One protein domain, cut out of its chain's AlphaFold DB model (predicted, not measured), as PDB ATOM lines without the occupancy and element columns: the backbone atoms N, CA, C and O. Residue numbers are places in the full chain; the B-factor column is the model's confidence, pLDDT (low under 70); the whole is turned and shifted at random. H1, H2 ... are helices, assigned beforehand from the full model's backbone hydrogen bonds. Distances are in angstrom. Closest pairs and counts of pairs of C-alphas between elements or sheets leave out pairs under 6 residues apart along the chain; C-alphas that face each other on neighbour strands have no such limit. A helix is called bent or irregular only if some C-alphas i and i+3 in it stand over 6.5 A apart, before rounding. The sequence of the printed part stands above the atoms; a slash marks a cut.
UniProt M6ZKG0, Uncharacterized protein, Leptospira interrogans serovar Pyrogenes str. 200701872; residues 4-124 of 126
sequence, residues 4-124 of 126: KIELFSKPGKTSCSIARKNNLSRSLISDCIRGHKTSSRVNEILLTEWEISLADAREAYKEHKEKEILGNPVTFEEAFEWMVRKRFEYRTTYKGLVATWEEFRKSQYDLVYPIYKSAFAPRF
ATOM      1  N   LYS A   4      30.233 -43.852  31.857       88.56
ATOM      2  CA  LYS A   4      30.531 -42.536  31.275       88.56
ATOM      3  C   LYS A   4      31.529 -41.729  32.108       88.56
ATOM      4  O   LYS A   4      32.489 -41.203  31.561       88.56
ATOM      5  N   ILE A   5      31.348 -41.679  33.428       87.31
ATOM      6  CA  ILE A   5      32.236 -40.959  34.354       87.31
ATOM      7  C   ILE A   5      33.529 -41.750  34.592       87.31
ATOM      8  O   ILE A   5      34.599 -41.163  34.749       87.31
ATOM      9  N   GLU A   6      33.462 -43.084  34.584       85.25
ATOM     10  CA  GLU A   6      34.644 -43.929  34.781       85.25
ATOM     11  C   GLU A   6      35.706 -43.734  33.691       85.25
ATOM     12  O   GLU A   6      36.898 -43.725  34.009       85.25
ATOM     13  N   LEU A   7      35.298 -43.479  32.443       85.31
ATOM     14  CA  LEU A   7      36.232 -43.164  31.355       85.31
ATOM     15  C   LEU A   7      36.992 -41.843  31.580       85.31
ATOM     16  O   LEU A   7      38.143 -41.707  31.160       85.31
ATOM     17  N   PHE A   8      36.407 -40.872  32.284       81.38
ATOM     18  CA  PHE A   8      37.112 -39.638  32.658       81.38
ATOM     19  C   PHE A   8      38.092 -39.848  33.807       81.38
ATOM     20  O   PHE A   8      39.156 -39.219  33.845       81.38
ATOM     21  N   SER A   9      37.779 -40.777  34.708       75.81
ATOM     22  CA  SER A   9      38.672 -41.179  35.787       75.81
ATOM     23  C   SER A   9      39.803 -42.089  35.291       75.81
ATOM     24  O   SER A   9      39.855 -43.278  35.593       75.81
ATOM     25  N   LYS A  10      40.748 -41.513  34.537       68.69
ATOM     26  CA  LYS A  10      42.032 -42.148  34.190       68.69
ATOM     27  C   LYS A  10      42.780 -42.624  35.454       68.69
ATOM     28  O   LYS A  10      42.526 -42.095  36.546       68.69
ATOM     29  N   PRO A  11      43.755 -43.550  35.337       64.69
ATOM     30  CA  PRO A  11      44.669 -43.862  36.436       64.69
ATOM     31  C   PRO A  11      45.260 -42.570  37.026       64.69
ATOM     32  O   PRO A  11      45.774 -41.729  36.293       64.69
ATOM     33  N   GLY A  12      45.112 -42.368  38.339       66.94
ATOM     34  CA  GLY A  12      45.564 -41.151  39.035       66.94
ATOM     35  C   GLY A  12      44.584 -39.966  39.055       66.94
ATOM     36  O   GLY A  12      44.863 -38.984  39.734       66.94
ATOM     37  N   LYS A  13      43.429 -40.061  38.378       80.94
ATOM     38  CA  LYS A  13      42.340 -39.061  38.400       80.94
ATOM     39  C   LYS A  13      41.006 -39.643  38.871       80.94
ATOM     40  O   LYS A  13      39.935 -39.200  38.475       80.94
ATOM     41  N   THR A  14      41.040 -40.664  39.718       84.38
ATOM     42  CA  THR A  14      39.831 -41.195  40.363       84.38
ATOM     43  C   THR A  14      39.210 -40.171  41.309       84.38
ATOM     44  O   THR A  14      39.914 -39.317  41.854       84.38
ATOM     45  N   SER A  15      37.910 -40.292  41.588       82.56
ATOM     46  CA  SER A  15      37.228 -39.453  42.586       82.56
ATOM     47  C   SER A  15      37.934 -39.484  43.946       82.56
ATOM     48  O   SER A  15      38.055 -38.455  44.601       82.56
ATOM     49  N   CYS A  16      38.488 -40.636  44.337       84.19
ATOM     50  CA  CYS A  16      39.323 -40.778  45.529       84.19
ATOM     51  C   CYS A  16      40.596 -39.925  45.461       84.19
ATOM     52  O   CYS A  16      40.908 -39.217  46.414       84.19
ATOM     53  N   SER A  17      41.339 -40.005  44.353       86.19
ATOM     54  CA  SER A  17      42.578 -39.236  44.182       86.19
ATOM     55  C   SER A  17      42.315 -37.731  44.134       86.19
ATOM     56  O   SER A  17      43.030 -36.967  44.776       86.19
ATOM     57  N   ILE A  18      41.235 -37.313  43.471       87.50
ATOM     58  CA  ILE A  18      40.822 -35.913  43.372       87.50
ATOM     59  C   ILE A  18      40.382 -35.381  44.732       87.50
ATOM     60  O   ILE A  18      40.787 -34.283  45.110       87.50
ATOM     61  N   ALA A  19      39.601 -36.161  45.484       87.19
ATOM     62  CA  ALA A  19      39.193 -35.796  46.835       87.19
ATOM     63  C   ALA A  19      40.416 -35.578  47.740       87.19
ATOM     64  O   ALA A  19      40.511 -34.544  48.393       87.19
ATOM     65  N   ARG A  20      41.392 -36.499  47.700       88.31
ATOM     66  CA  ARG A  20      42.652 -36.372  48.451       88.31
ATOM     67  C   ARG A  20      43.459 -35.146  48.024       88.31
ATOM     68  O   ARG A  20      43.845 -34.363  48.879       88.31
ATOM     69  N   LYS A  21      43.667 -34.948  46.718       88.69
ATOM     70  CA  LYS A  21      44.436 -33.814  46.173       88.69
ATOM     71  C   LYS A  21      43.856 -32.457  46.586       88.69
ATOM     72  O   LYS A  21      44.604 -31.508  46.780       88.69
ATOM     73  N   ASN A  22      42.534 -32.368  46.720       87.06
ATOM     74  CA  ASN A  22      41.828 -31.113  46.981       87.06
ATOM     75  C   ASN A  22      41.342 -30.960  48.433       87.06
ATOM     76  O   ASN A  22      40.555 -30.045  48.701       87.06
ATOM     77  N   ASN A  23      41.776 -31.832  49.354       88.56
ATOM     78  CA  ASN A  23      41.329 -31.874  50.754       88.56
ATOM     79  C   ASN A  23      39.795 -31.871  50.900       88.56
ATOM     80  O   ASN A  23      39.225 -31.149  51.716       88.56
ATOM     81  N   LEU A  24      39.116 -32.667  50.075       87.31
ATOM     82  CA  LEU A  24      37.670 -32.853  50.125       87.31
ATOM     83  C   LEU A  24      37.317 -34.219  50.704       87.31
ATOM     84  O   LEU A  24      38.023 -35.208  50.496       87.31
ATOM     85  N   SER A  25      36.154 -34.303  51.351       87.19
ATOM     86  CA  SER A  25      35.569 -35.607  51.650       87.19
ATOM     87  C   SER A  25      35.229 -36.330  50.347       87.19
ATOM     88  O   SER A  25      34.587 -35.770  49.456       87.19
ATOM     89  N   ARG A  26      35.587 -37.615  50.261       81.06
ATOM     90  CA  ARG A  26      35.201 -38.483  49.139       81.06
ATOM     91  C   ARG A  26      33.681 -38.521  48.945       81.06
ATOM     92  O   ARG A  26      33.219 -38.578  47.806       81.06
ATOM     93  N   SER A  27      32.911 -38.481  50.036       87.75
ATOM     94  CA  SER A  27      31.446 -38.491  49.972       87.75
ATOM     95  C   SER A  27      30.890 -37.239  49.302       87.75
ATOM     96  O   SER A  27      29.920 -37.347  48.566       87.75
ATOM     97  N   LEU A  28      31.548 -36.085  49.450       89.56
ATOM     98  CA  LEU A  28      31.069 -34.825  48.884       89.56
ATOM     99  C   LEU A  28      30.992 -34.876  47.354       89.56
ATOM    100  O   LEU A  28      29.979 -34.488  46.782       89.56
ATOM    101  N   ILE A  29      32.028 -35.398  46.688       87.50
ATOM    102  CA  ILE A  29      32.033 -35.538  45.222       87.50
ATOM    103  C   ILE A  29      30.907 -36.482  44.782       87.50
ATOM    104  O   ILE A  29      30.176 -36.181  43.842       87.50
ATOM    105  N   SER A  30      30.730 -37.601  45.492       89.38
ATOM    106  CA  SER A  30      29.657 -38.558  45.204       89.38
ATOM    107  C   SER A  30      28.269 -37.938  45.391       89.38
ATOM    108  O   SER A  30      27.421 -38.080  44.515       89.38
ATOM    109  N   ASP A  31      28.033 -37.233  46.497       91.38
ATOM    110  CA  ASP A  31      26.765 -36.559  46.797       91.38
ATOM    111  C   ASP A  31      26.445 -35.488  45.753       91.38
ATOM    112  O   ASP A  31      25.293 -35.334  45.344       91.38
ATOM    113  N   CYS A  32      27.466 -34.770  45.278       92.06
ATOM    114  CA  CYS A  32      27.305 -33.775  44.231       92.06
ATOM    115  C   CYS A  32      26.905 -34.394  42.888       92.06
ATOM    116  O   CYS A  32      25.975 -33.890  42.253       92.06
ATOM    117  N   ILE A  33      27.556 -35.489  42.481       90.94
ATOM    118  CA  ILE A  33      27.241 -36.222  41.242       90.94
ATOM    119  C   ILE A  33      25.842 -36.848  41.312       90.94
ATOM    120  O   ILE A  33      25.108 -36.822  40.332       90.94
ATOM    121  N   ARG A  34      25.438 -37.362  42.478       90.69
ATOM    122  CA  ARG A  34      24.090 -37.917  42.703       90.69
ATOM    123  C   ARG A  34      22.992 -36.852  42.793       90.69
ATOM    124  O   ARG A  34      21.819 -37.197  42.827       90.69
ATOM    125  N   GLY A  35      23.359 -35.573  42.865       90.69
ATOM    126  CA  GLY A  35      22.411 -34.465  42.981       90.69
ATOM    127  C   GLY A  35      21.921 -34.173  44.403       90.69
ATOM    128  O   GLY A  35      21.098 -33.283  44.571       90.69
ATOM    129  N   HIS A  36      22.451 -34.838  45.435       90.81
ATOM    130  CA  HIS A  36      22.079 -34.568  46.832       90.81
ATOM    131  C   HIS A  36      22.620 -33.228  47.350       90.81
ATOM    132  O   HIS A  36      22.054 -32.653  48.276       90.81
ATOM    133  N   LYS A  37      23.732 -32.735  46.786       90.56
ATOM    134  CA  LYS A  37      24.371 -31.466  47.177       90.56
ATOM    135  C   LYS A  37      24.861 -30.683  45.969       90.56
ATOM    136  O   LYS A  37      25.296 -31.267  44.979       90.56
ATOM    137  N   THR A  38      24.866 -29.360  46.054       89.94
ATOM    138  CA  THR A  38      25.511 -28.460  45.086       89.94
ATOM    139  C   THR A  38      26.793 -27.891  45.690       89.94
ATOM    140  O   THR A  38      26.846 -27.563  46.871       89.94
ATOM    141  N   SER A  39      27.857 -27.802  44.892       91.12
ATOM    142  CA  SER A  39      29.112 -27.178  45.314       91.12
ATOM    143  C   SER A  39      29.833 -26.603  44.098       91.12
ATOM    144  O   SER A  39      30.197 -27.348  43.186       91.12
ATOM    145  N   SER A  40      30.047 -25.286  44.098       92.06
ATOM    146  CA  SER A  40      30.833 -24.583  43.073       92.06
ATOM    147  C   SER A  40      32.270 -25.103  43.026       92.06
ATOM    148  O   SER A  40      32.770 -25.432  41.957       92.06
ATOM    149  N   ARG A  41      32.882 -25.315  44.197       92.06
ATOM    150  CA  ARG A  41      34.223 -25.898  44.322       92.06
ATOM    151  C   ARG A  41      34.327 -27.277  43.672       92.06
ATOM    152  O   ARG A  41      35.302 -27.560  42.986       92.06
ATOM    153  N   VAL A  42      33.339 -28.154  43.874       90.69
ATOM    154  CA  VAL A  42      33.338 -29.466  43.202       90.69
ATOM    155  C   VAL A  42      33.201 -29.287  41.691       90.69
ATOM    156  O   VAL A  42      33.918 -29.949  40.951       90.69
ATOM    157  N   ASN A  43      32.348 -28.372  41.222       93.25
ATOM    158  CA  ASN A  43      32.215 -28.081  39.794       93.25
ATOM    159  C   ASN A  43      33.538 -27.615  39.159       93.25
ATOM    160  O   ASN A  43      33.932 -28.149  38.128       93.25
ATOM    161  N   GLU A  44      34.257 -26.687  39.791       92.25
ATOM    162  CA  GLU A  44      35.574 -26.216  39.327       92.25
ATOM    163  C   GLU A  44      36.602 -27.350  39.243       92.25
ATOM    164  O   GLU A  44      37.354 -27.460  38.270       92.25
ATOM    165  N   ILE A  45      36.609 -28.231  40.245       91.56
ATOM    166  CA  ILE A  45      37.497 -29.393  40.280       91.56
ATOM    167  C   ILE A  45      37.170 -30.364  39.144       91.56
ATOM    168  O   ILE A  45      38.088 -30.833  38.475       91.56
ATOM    169  N   LEU A  46      35.891 -30.658  38.899       90.94
ATOM    170  CA  LEU A  46      35.482 -31.539  37.800       90.94
ATOM    171  C   LEU A  46      35.836 -30.935  36.435       90.94
ATOM    172  O   LEU A  46      36.385 -31.638  35.587       90.94
ATOM    173  N   LEU A  47      35.631 -29.629  36.254       90.94
ATOM    174  CA  LEU A  47      36.016 -28.926  35.029       90.94
ATOM    175  C   LEU A  47      37.529 -28.982  34.797       90.94
ATOM    176  O   LEU A  47      37.973 -29.164  33.668       90.94
ATOM    177  N   THR A  48      38.326 -28.856  35.856       89.06
ATOM    178  CA  THR A  48      39.792 -28.841  35.751       89.06
ATOM    179  C   THR A  48      40.375 -30.241  35.567       89.06
ATOM    180  O   THR A  48      41.264 -30.456  34.743       89.06
ATOM    181  N   GLU A  49      39.906 -31.213  36.348       88.94
ATOM    182  CA  GLU A  49      40.490 -32.554  36.373       88.94
ATOM    183  C   GLU A  49      39.912 -33.466  35.292       88.94
ATOM    184  O   GLU A  49      40.659 -34.263  34.709       88.94
ATOM    185  N   TRP A  50      38.607 -33.354  35.034       89.56
ATOM    186  CA  TRP A  50      37.847 -34.236  34.149       89.56
ATOM    187  C   TRP A  50      37.322 -33.550  32.889       89.56
ATOM    188  O   TRP A  50      36.812 -34.257  32.031       89.56
ATOM    189  N   GLU A  51      37.488 -32.234  32.725       91.31
ATOM    190  CA  GLU A  51      36.984 -31.499  31.550       91.31
ATOM    191  C   GLU A  51      35.451 -31.631  31.387       91.31
ATOM    192  O   GLU A  51      34.935 -31.558  30.277       91.31
ATOM    193  N   ILE A  52      34.713 -31.841  32.489       92.38
ATOM    194  CA  ILE A  52      33.241 -31.923  32.504       92.38
ATOM    195  C   ILE A  52      32.661 -31.058  33.619       92.38
ATOM    196  O   ILE A  52      33.283 -30.890  34.669       92.38
ATOM    197  N   SER A  53      31.451 -30.540  33.423       92.62
ATOM    198  CA  SER A  53      30.748 -29.824  34.486       92.62
ATOM    199  C   SER A  53      30.106 -30.787  35.489       92.62
ATOM    200  O   SER A  53      29.893 -31.976  35.229       92.62
ATOM    201  N   LEU A  54      29.731 -30.259  36.655       92.38
ATOM    202  CA  LEU A  54      28.922 -31.007  37.614       92.38
ATOM    203  C   LEU A  54      27.533 -31.353  37.050       92.38
ATOM    204  O   LEU A  54      26.971 -32.384  37.415       92.38
ATOM    205  N   ALA A  55      26.981 -30.511  36.172       92.25
ATOM    206  CA  ALA A  55      25.704 -30.771  35.517       92.25
ATOM    207  C   ALA A  55      25.797 -31.991  34.586       92.25
ATOM    208  O   ALA A  55      24.982 -32.903  34.710       92.25
ATOM    209  N   ASP A  56      26.850 -32.068  33.767       92.88
ATOM    210  CA  ASP A  56      27.100 -33.215  32.882       92.88
ATOM    211  C   ASP A  56      27.261 -34.517  33.680       92.88
ATOM    212  O   ASP A  56      26.718 -35.562  33.323       92.88
ATOM    213  N   ALA A  57      27.990 -34.461  34.801       91.94
ATOM    214  CA  ALA A  57      28.183 -35.623  35.662       91.94
ATOM    215  C   ALA A  57      26.863 -36.114  36.289       91.94
ATOM    216  O   ALA A  57      26.665 -37.319  36.447       91.94
ATOM    217  N   ARG A  58      25.950 -35.196  36.631       93.81
ATOM    218  CA  ARG A  58      24.616 -35.532  37.152       93.81
ATOM    219  C   ARG A  58      23.726 -36.153  36.089       93.81
ATOM    220  O   ARG A  58      23.057 -37.142  36.371       93.81
ATOM    221  N   GLU A  59      23.738 -35.597  34.883       93.31
ATOM    222  CA  GLU A  59      22.994 -36.144  33.749       93.31
ATOM    223  C   GLU A  59      23.453 -37.573  33.440       93.31
ATOM    224  O   GLU A  59      22.635 -38.490  33.410       93.31
ATOM    225  N   ALA A  60      24.769 -37.795  33.360       92.38
ATOM    226  CA  ALA A  60      25.338 -39.126  33.160       92.38
ATOM    227  C   ALA A  60      24.975 -40.107  34.289       92.38
ATOM    228  O   ALA A  60      24.804 -41.302  34.041       92.38
ATOM    229  N   TYR A  61      24.860 -39.628  35.534       92.50
ATOM    230  CA  TYR A  61      24.388 -40.451  36.647       92.50
ATOM    231  C   TYR A  61      22.909 -40.819  36.498       92.50
ATOM    232  O   TYR A  61      22.558 -41.983  36.677       92.50
ATOM    233  N   LYS A  62      22.059 -39.853  36.141       92.56
ATOM    234  CA  LYS A  62      20.622 -40.065  35.946       92.56
ATOM    235  C   LYS A  62      20.349 -41.067  34.822       92.56
ATOM    236  O   LYS A  62      19.668 -42.058  35.060       92.56
ATOM    237  N   GLU A  63      20.959 -40.866  33.655       91.19
ATOM    238  CA  GLU A  63      20.828 -41.770  32.507       91.19
ATOM    239  C   GLU A  63      21.286 -43.190  32.854       91.19
ATOM    240  O   GLU A  63      20.636 -44.165  32.491       91.19
ATOM    241  N   HIS A  64      22.386 -43.330  33.601       90.44
ATOM    242  CA  HIS A  64      22.851 -44.639  34.050       90.44
ATOM    243  C   HIS A  64      21.812 -45.347  34.926       90.44
ATOM    244  O   HIS A  64      21.558 -46.527  34.703       90.44
ATOM    245  N   LYS A  65      21.169 -44.641  35.869       90.56
ATOM    246  CA  LYS A  65      20.088 -45.219  36.686       90.56
ATOM    247  C   LYS A  65      18.867 -45.593  35.841       90.56
ATOM    248  O   LYS A  65      18.296 -46.654  36.065       90.56
ATOM    249  N   GLU A  66      18.483 -44.763  34.874       91.56
ATOM    250  CA  GLU A  66      17.365 -45.042  33.958       91.56
ATOM    251  C   GLU A  66      17.641 -46.290  33.103       91.56
ATOM    252  O   GLU A  66      16.812 -47.195  33.027       91.56
ATOM    253  N   LYS A  67      18.841 -46.393  32.530       88.31
ATOM    254  CA  LYS A  67      19.282 -47.547  31.737       88.31
ATOM    255  C   LYS A  67      19.429 -48.833  32.555       88.31
ATOM    256  O   LYS A  67      19.093 -49.902  32.052       88.31
ATOM    257  N   GLU A  68      19.878 -48.741  33.810       87.75
ATOM    258  CA  GLU A  68      19.879 -49.874  34.749       87.75
ATOM    259  C   GLU A  68      18.461 -50.410  34.988       87.75
ATOM    260  O   GLU A  68      18.257 -51.619  34.958       87.75
ATOM    261  N   ILE A  69      17.476 -49.524  35.181       89.31
ATOM    262  CA  ILE A  69      16.069 -49.910  35.388       89.31
ATOM    263  C   ILE A  69      15.499 -50.603  34.144       89.31
ATOM    264  O   ILE A  69      14.756 -51.573  34.263       89.31
ATOM    265  N   LEU A  70      15.863 -50.121  32.955       90.44
ATOM    266  CA  LEU A  70      15.415 -50.678  31.676       90.44
ATOM    267  C   LEU A  70      16.179 -51.945  31.250       90.44
ATOM    268  O   LEU A  70      15.860 -52.517  30.212       90.44
ATOM    269  N   GLY A  71      17.198 -52.372  32.005       88.31
ATOM    270  CA  GLY A  71      18.030 -53.528  31.658       88.31
ATOM    271  C   GLY A  71      18.899 -53.327  30.409       88.31
ATOM    272  O   GLY A  71      19.385 -54.303  29.845       88.31
ATOM    273  N   ASN A  72      19.106 -52.080  29.974       88.75
ATOM    274  CA  ASN A  72      19.906 -51.734  28.797       88.75
ATOM    275  C   ASN A  72      21.124 -50.891  29.213       88.75
ATOM    276  O   ASN A  72      21.087 -49.662  29.094       88.75
ATOM    277  N   PRO A  73      22.182 -51.511  29.768       85.19
ATOM    278  CA  PRO A  73      23.323 -50.786  30.312       85.19
ATOM    279  C   PRO A  73      24.070 -49.999  29.230       85.19
ATOM    280  O   PRO A  73      24.133 -50.391  28.069       85.19
ATOM    281  N   VAL A  74      24.679 -48.882  29.638       86.44
ATOM    282  CA  VAL A  74      25.509 -48.056  28.748       86.44
ATOM    283  C   VAL A  74      26.672 -48.884  28.206       86.44
ATOM    284  O   VAL A  74      27.446 -49.442  28.987       86.44
ATOM    285  N   THR A  75      26.831 -48.917  26.884       88.44
ATOM    286  CA  THR A  75      27.949 -49.627  26.254       88.44
ATOM    287  C   THR A  75      29.245 -48.827  26.364       88.44
ATOM    288  O   THR A  75      29.252 -47.608  26.561       88.44
ATOM    289  N   PHE A  76      30.384 -49.503  26.203       87.62
ATOM    290  CA  PHE A  76      31.679 -48.825  26.154       87.62
ATOM    291  C   PHE A  76      31.748 -47.783  25.025       87.62
ATOM    292  O   PHE A  76      32.284 -46.698  25.230       87.62
ATOM    293  N   GLU A  77      31.179 -48.087  23.857       89.75
ATOM    294  CA  GLU A  77      31.155 -47.171  22.711       89.75
ATOM    295  C   GLU A  77      30.315 -45.929  22.989       89.75
ATOM    296  O   GLU A  77      30.788 -44.820  22.755       89.75
ATOM    297  N   GLU A  78      29.122 -46.093  23.566       90.38
ATOM    298  CA  GLU A  78      28.282 -44.967  23.986       90.38
ATOM    299  C   GLU A  78      28.996 -44.092  25.021       90.38
ATOM    300  O   GLU A  78      28.953 -42.861  24.957       90.38
ATOM    301  N   ALA A  79      29.666 -44.721  25.989       91.19
ATOM    302  CA  ALA A  79      30.411 -43.998  27.005       91.19
ATOM    303  C   ALA A  79      31.611 -43.249  26.406       91.19
ATOM    304  O   ALA A  79      31.876 -42.108  26.793       91.19
ATOM    305  N   PHE A  80      32.323 -43.865  25.461       91.69
ATOM    306  CA  PHE A  80      33.468 -43.260  24.790       91.69
ATOM    307  C   PHE A  80      33.052 -42.085  23.908       91.69
ATOM    308  O   PHE A  80      33.646 -41.013  24.014       91.69
ATOM    309  N   GLU A  81      32.015 -42.252  23.087       93.69
ATOM    310  CA  GLU A  81      31.465 -41.187  22.245       93.69
ATOM    311  C   GLU A  81      31.044 -39.990  23.107       93.69
ATOM    312  O   GLU A  81      31.415 -38.849  22.826       93.69
ATOM    313  N   TRP A  82      30.348 -40.252  24.219       94.25
ATOM    314  CA  TRP A  82      29.976 -39.212  25.177       94.25
ATOM    315  C   TRP A  82      31.206 -38.507  25.762       94.25
ATOM    316  O   TRP A  82      31.243 -37.278  25.825       94.25
ATOM    317  N   MET A  83      32.244 -39.264  26.132       93.44
ATOM    318  CA  MET A  83      33.490 -38.693  26.642       93.44
ATOM    319  C   MET A  83      34.159 -37.774  25.612       93.44
ATOM    320  O   MET A  83      34.577 -36.663  25.946       93.44
ATOM    321  N   VAL A  84      34.267 -38.227  24.363       94.19
ATOM    322  CA  VAL A  84      34.846 -37.454  23.256       94.19
ATOM    323  C   VAL A  84      34.061 -36.169  23.032       94.19
ATOM    324  O   VAL A  84      34.659 -35.098  22.934       94.19
ATOM    325  N   ARG A  85      32.730 -36.250  23.042       95.25
ATOM    326  CA  ARG A  85      31.858 -35.091  22.868       95.25
ATOM    327  C   ARG A  85      32.028 -34.052  23.972       95.25
ATOM    328  O   ARG A  85      32.240 -32.882  23.670       95.25
ATOM    329  N   LYS A  86      32.057 -34.468  25.241       94.81
ATOM    330  CA  LYS A  86      32.273 -33.537  26.362       94.81
ATOM    331  C   LYS A  86      33.662 -32.906  26.360       94.81
ATOM    332  O   LYS A  86      33.789 -31.715  26.630       94.81
ATOM    333  N   ARG A  87      34.701 -33.648  25.964       92.19
ATOM    334  CA  ARG A  87      36.033 -33.055  25.758       92.19
ATOM    335  C   ARG A  87      36.051 -32.046  24.624       92.19
ATOM    336  O   ARG A  87      36.725 -31.031  24.754       92.19
ATOM    337  N   PHE A  88      35.352 -32.325  23.527       94.50
ATOM    338  CA  PHE A  88      35.230 -31.378  22.427       94.50
ATOM    339  C   PHE A  88      34.568 -30.087  22.912       94.50
ATOM    340  O   PHE A  88      35.193 -29.037  22.823       94.50
ATOM    341  N   GLU A  89      33.386 -30.183  23.530       93.75
ATOM    342  CA  GLU A  89      32.645 -29.051  24.116       93.75
ATOM    343  C   GLU A  89      33.507 -28.235  25.091       93.75
ATOM    344  O   GLU A  89      33.573 -27.007  25.009       93.75
ATOM    345  N   TYR A  90      34.226 -28.903  25.995       92.56
ATOM    346  CA  TYR A  90      35.114 -28.226  26.933       92.56
ATOM    347  C   TYR A  90      36.285 -27.532  26.225       92.56
ATOM    348  O   TYR A  90      36.625 -26.393  26.539       92.56
ATOM    349  N   ARG A  91      36.932 -28.198  25.265       92.44
ATOM    350  CA  ARG A  91      38.130 -27.659  24.608       92.44
ATOM    351  C   ARG A  91      37.811 -26.537  23.633       92.44
ATOM    352  O   ARG A  91      38.607 -25.606  23.536       92.44
ATOM    353  N   THR A  92      36.674 -26.588  22.952       92.81
ATOM    354  CA  THR A  92      36.207 -25.473  22.123       92.81
ATOM    355  C   THR A  92      35.858 -24.271  22.998       92.81
ATOM    356  O   THR A  92      36.329 -23.173  22.724       92.81
ATOM    357  N   THR A  93      35.149 -24.486  24.111       91.06
ATOM    358  CA  THR A  93      34.724 -23.401  25.014       91.06
ATOM    359  C   THR A  93      35.886 -22.769  25.791       91.06
ATOM    360  O   THR A  93      35.953 -21.550  25.914       91.06
ATOM    361  N   TYR A  94      36.809 -23.575  26.330       89.94
ATOM    362  CA  TYR A  94      37.793 -23.114  27.325       89.94
ATOM    363  C   TYR A  94      39.258 -23.221  26.888       89.94
ATOM    364  O   TYR A  94      40.135 -22.704  27.581       89.94
ATOM    365  N   LYS A  95      39.561 -23.930  25.792       89.81
ATOM    366  CA  LYS A  95      40.945 -24.185  25.339       89.81
ATOM    367  C   LYS A  95      41.218 -23.736  23.901       89.81
ATOM    368  O   LYS A  95      42.330 -23.948  23.427       89.81
ATOM    369  N   GLY A  96      40.245 -23.120  23.227       89.81
ATOM    370  CA  GLY A  96      40.413 -22.581  21.877       89.81
ATOM    371  C   GLY A  96      40.665 -23.648  20.811       89.81
ATOM    372  O   GLY A  96      41.425 -23.408  19.878       89.81
ATOM    373  N   LEU A  97      40.080 -24.843  20.950       90.50
ATOM    374  CA  LEU A  97      40.141 -25.855  19.894       90.50
ATOM    375  C   LEU A  97      39.433 -25.339  18.630       90.50
ATOM    376  O   LEU A  97      38.250 -25.020  18.685       90.50
ATOM    377  N   VAL A  98      40.157 -25.297  17.508       90.62
ATOM    378  CA  VAL A  98      39.656 -24.789  16.211       90.62
ATOM    379  C   VAL A  98      39.204 -25.916  15.267       90.62
ATOM    380  O   VAL A  98      38.555 -25.657  14.262       90.62
ATOM    381  N   ALA A  99      39.527 -27.173  15.588       90.00
ATOM    382  CA  ALA A  99      39.134 -28.331  14.784       90.00
ATOM    383  C   ALA A  99      37.609 -28.499  14.733       90.00
ATOM    384  O   ALA A  99      36.914 -28.201  15.712       90.00
ATOM    385  N   THR A 100      37.096 -29.043  13.628       94.75
ATOM    386  CA  THR A 100      35.680 -29.422  13.551       94.75
ATOM    387  C   THR A 100      35.382 -30.618  14.453       94.75
ATOM    388  O   THR A 100      36.281 -31.336  14.915       94.75
ATOM    389  N   TRP A 101      34.094 -30.855  14.714       94.88
ATOM    390  CA  TRP A 101      33.667 -32.031  15.467       94.88
ATOM    391  C   TRP A 101      34.125 -33.324  14.784       94.88
ATOM    392  O   TRP A 101      34.643 -34.218  15.450       94.88
ATOM    393  N   GLU A 102      33.989 -33.414  13.462       96.25
ATOM    394  CA  GLU A 102      34.336 -34.594  12.672       96.25
ATOM    395  C   GLU A 102      35.839 -34.890  12.726       96.25
ATOM    396  O   GLU A 102      36.235 -36.039  12.937       96.25
ATOM    397  N   GLU A 103      36.677 -33.859  12.594       95.25
ATOM    398  CA  GLU A 103      38.136 -33.972  12.690       95.25
ATOM    399  C   GLU A 103      38.564 -34.426  14.086       95.25
ATOM    400  O   GLU A 103      39.350 -35.370  14.239       95.25
ATOM    401  N   PHE A 104      38.005 -33.793  15.123       95.12
ATOM    402  CA  PHE A 104      38.304 -34.150  16.500       95.12
ATOM    403  C   PHE A 104      37.859 -35.578  16.805       95.12
ATOM    404  O   PHE A 104      38.661 -36.380  17.290       95.12
ATOM    405  N   ARG A 105      36.613 -35.928  16.471       95.81
ATOM    406  CA  ARG A 105      36.051 -37.265  16.673       95.81
ATOM    407  C   ARG A 105      36.897 -38.322  15.980       95.81
ATOM    408  O   ARG A 105      37.294 -39.284  16.634       95.81
ATOM    409  N   LYS A 106      37.232 -38.125  14.701       95.75
ATOM    410  CA  LYS A 106      38.085 -39.051  13.948       95.75
ATOM    411  C   LYS A 106      39.425 -39.266  14.653       95.75
ATOM    412  O   LYS A 106      39.785 -40.404  14.919       95.75
ATOM    413  N   SER A 107      40.099 -38.194  15.076       94.56
ATOM    414  CA  SER A 107      41.372 -38.312  15.805       94.56
ATOM    415  C   SER A 107      41.250 -39.103  17.117       94.56
ATOM    416  O   SER A 107      42.143 -39.875  17.465       94.56
ATOM    417  N   GLN A 108      40.142 -38.943  17.853       94.69
ATOM    418  CA  GLN A 108      39.911 -39.697  19.084       94.69
ATOM    419  C   GLN A 108      39.652 -41.177  18.788       94.69
ATOM    420  O   GLN A 108      40.143 -42.031  19.524       94.69
ATOM    421  N   TYR A 109      38.928 -41.495  17.717       94.00
ATOM    422  CA  TYR A 109      38.699 -42.878  17.304       94.00
ATOM    423  C   TYR A 109      39.962 -43.558  16.774       94.00
ATOM    424  O   TYR A 109      40.214 -44.708  17.120       94.00
ATOM    425  N   ASP A 110      40.792 -42.845  16.020       93.12
ATOM    426  CA  ASP A 110      42.014 -43.409  15.448       93.12
ATOM    427  C   ASP A 110      43.096 -43.622  16.523       93.12
ATOM    428  O   ASP A 110      43.789 -44.640  16.524       93.12
ATOM    429  N   LEU A 111      43.238 -42.685  17.472       92.75
ATOM    430  CA  LEU A 111      44.369 -42.668  18.412       92.75
ATOM    431  C   LEU A 111      44.011 -43.093  19.840       92.75
ATOM    432  O   LEU A 111      44.830 -43.686  20.539       92.75
ATOM    433  N   VAL A 112      42.813 -42.750  20.317       90.50
ATOM    434  CA  VAL A 112      42.455 -42.862  21.742       90.50
ATOM    435  C   VAL A 112      41.566 -44.074  22.004       90.50
ATOM    436  O   VAL A 112      41.762 -44.769  23.002       90.50
ATOM    437  N   TYR A 113      40.623 -44.363  21.108       90.50
ATOM    438  CA  TYR A 113      39.686 -45.475  21.255       90.50
ATOM    439  C   TYR A 113      40.385 -46.835  21.430       90.50
ATOM    440  O   TYR A 113      40.023 -47.532  22.380       90.50
ATOM    441  N   PRO A 114      41.428 -47.213  20.655       90.12
ATOM    442  CA  PRO A 114      42.109 -48.497  20.844       90.12
ATOM    443  C   PRO A 114      42.753 -48.640  22.230       90.12
ATOM    444  O   PRO A 114      42.693 -49.709  22.833       90.12
ATOM    445  N   ILE A 115      43.314 -47.549  22.766       88.44
ATOM    446  CA  ILE A 115      43.960 -47.516  24.088       88.44
ATOM    447  C   ILE A 115      42.923 -47.681  25.199       88.44
ATOM    448  O   ILE A 115      43.132 -48.427  26.152       88.44
ATOM    449  N   TYR A 116      41.787 -46.989  25.097       87.38
ATOM    450  CA  TYR A 116      40.728 -47.135  26.094       87.38
ATOM    451  C   TYR A 116      40.066 -48.504  25.996       87.38
ATOM    452  O   TYR A 116      39.812 -49.128  27.021       87.38
ATOM    453  N   LYS A 117      39.819 -48.997  24.780       86.38
ATOM    454  CA  LYS A 117      39.226 -50.314  24.576       86.38
ATOM    455  C   LYS A 117      40.104 -51.394  25.198       86.38
ATOM    456  O   LYS A 117      39.577 -52.221  25.925       86.38
ATOM    457  N   SER A 118      41.425 -51.348  25.011       83.69
ATOM    458  CA  SER A 118      42.336 -52.314  25.637       83.69
ATOM    459  C   SER A 118      42.420 -52.163  27.160       83.69
ATOM    460  O   SER A 118      42.368 -53.163  27.871       83.69
ATOM    461  N   ALA A 119      42.480 -50.935  27.685       80.12
ATOM    462  CA  ALA A 119      42.572 -50.685  29.124       80.12
ATOM    463  C   ALA A 119      41.298 -51.075  29.896       80.12
ATOM    464  O   ALA A 119      41.372 -51.452  31.065       80.12
ATOM    465  N   PHE A 120      40.132 -50.978  29.252       75.81
ATOM    466  CA  PHE A 120      38.843 -51.310  29.854       75.81
ATOM    467  C   PHE A 120      38.315 -52.697  29.446       75.81
ATOM    468  O   PHE A 120      37.434 -53.205  30.133       75.81
ATOM    469  N   ALA A 121      38.874 -53.353  28.418       64.88
ATOM    470  CA  ALA A 121      38.499 -54.707  27.986       64.88
ATOM    471  C   ALA A 121      38.449 -55.757  29.118       64.88
ATOM    472  O   ALA A 121      37.478 -56.512  29.150       64.88
ATOM    473  N   PRO A 122      39.378 -55.788  30.101       59.31
ATOM    474  CA  PRO A 122      39.304 -56.745  31.210       59.31
ATOM    475  C   PRO A 122      38.050 -56.598  32.082       59.31
ATOM    476  O   PRO A 122      37.691 -57.526  32.796       59.31
ATOM    477  N   ARG A 123      37.379 -55.438  32.049       57.38
ATOM    478  CA  ARG A 123      36.145 -55.180  32.807       57.38
ATOM    479  C   ARG A 123      34.876 -55.621  32.075       57.38
ATOM    480  O   ARG A 123      33.816 -55.613  32.688       57.38
ATOM    481  N   PHE A 124      34.984 -55.971  30.795       49.62
ATOM    482  CA  PHE A 124      33.863 -56.361  29.929       49.62
ATOM    483  C   PHE A 124      33.981 -57.799  29.400       49.62
ATOM    484  O   PHE A 124      33.140 -58.225  28.619       49.62
TER     485      PHE A 124
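What this domain is: This is residues 4 to 124 of the 126 residues of an uncharacterized protein of Leptospira interrogans serovar Pyrogenes str. 200701872 (UniProt M6ZKG0). Two long helices, H5 and H6, run roughly opposite ways without touching, and the short helix H1 bridges them near the middle of the domain. H2, H3 and H4 form a crossed cluster at the beginning of H5, with H3 and H4 packing on it, while H7 crosses over H6 away from that cluster and H8 turns off from its end; the end of H5 and the turn after it, residues 66 to 71, stick out. The printed part has 121 residues, with eight named helices in the order H1 to H8 and no named strand; the class is all helix. It is compact, with a radius of gyration of the C-alphas of 14.8 A, and spans 39 by 38 by 24 A.

How they stand to each other: Begin with H1, residues 4 to 8, which touches H6, residues 76 to 95, along residues 79 to 83 of H6 alone; the closest C-alphas, those of Lys 4 and Ala 79, are 4.5 A apart. Look next at H5, residues 54 to 69, the hub, touching three helices: H1 only just touches its residues 57 to 60, with 3 pairs of C-alphas within 8 A, the closest being those of Lys 4 and Ala 60 at 6.5 A. H5 and H6 are apart, but only just, at 8.3 A. Move on to H2, residues 15 to 21, and H3, residues 26 to 33, which touch at Ala 19 and Arg 26, their closest C-alphas, 5.3 A apart, with a steep tilt of 56 degrees, opposite ways. H3 touches residues 54 to 61 of H5 alone, about perpendicular at 81 degrees, and the closest C-alphas are those of Ile 33 and Arg 58, 4.9 A apart. H4, residues 40 to 50, touches H5 at residue 54 alone; the C-alphas of Asn 43 and Leu 54 are the closest at 4.9 A, and the lines stand about perpendicular at 77 degrees. H4 and H6 are near each other. Further on, H7, residues 101 to 111, touches residues 84 to 88 of H6 alone, at a steep tilt of 56 degrees, opposite ways; the closest C-alphas, those of Val 84 and Arg 105, are 6.7 A apart. The helix packing is mostly crossed, with no shallow tilt among these pairs. H8, residues 113 to 123, meets H7 only through their link, and is close to but not clearly touching H6, the C-alphas of Phe 80 and Tyr 113 being the closest at 7.5 A. In H2, H4, H5, H6 and H7 every O i to N i+4 pair is within hydrogen-bond range; the counts are 3 of 4 in H3, 5 of 7 in H8 and 0 of 1 in H1, where 1 of 2 O i to N i+3 pairs is within range.

Where its parts are: Find C-alpha 4 at (30.531, -42.536, 31.275), where H1 begins. H4 measures 14.9 A from first to last C-alpha. H5 starts at C-alpha 54, at (28.922, -31.007, 37.614), and runs 23.0 A. H6, the longest helix with 20 residues, covers 26.3 A, H7 15.4 A and H8 15.5 A, ending at C-alpha 123, at (36.145, -55.180, 32.807). H8 is irregular: C-alphas 119 and 122 are 7.2 A apart.

The domain as a whole: The two C-alphas farthest apart, those of Ile 69 and Val 98, are 39.4 A from each other. The printed part has no cut, and no link between its helices is long. Residues 66 to 71, of which 66 to 69 belong to H5, stand free. The mean pLDDT of the printed part is 88.4; look for values under 70 at residues 10 to 12 and 121 to 124.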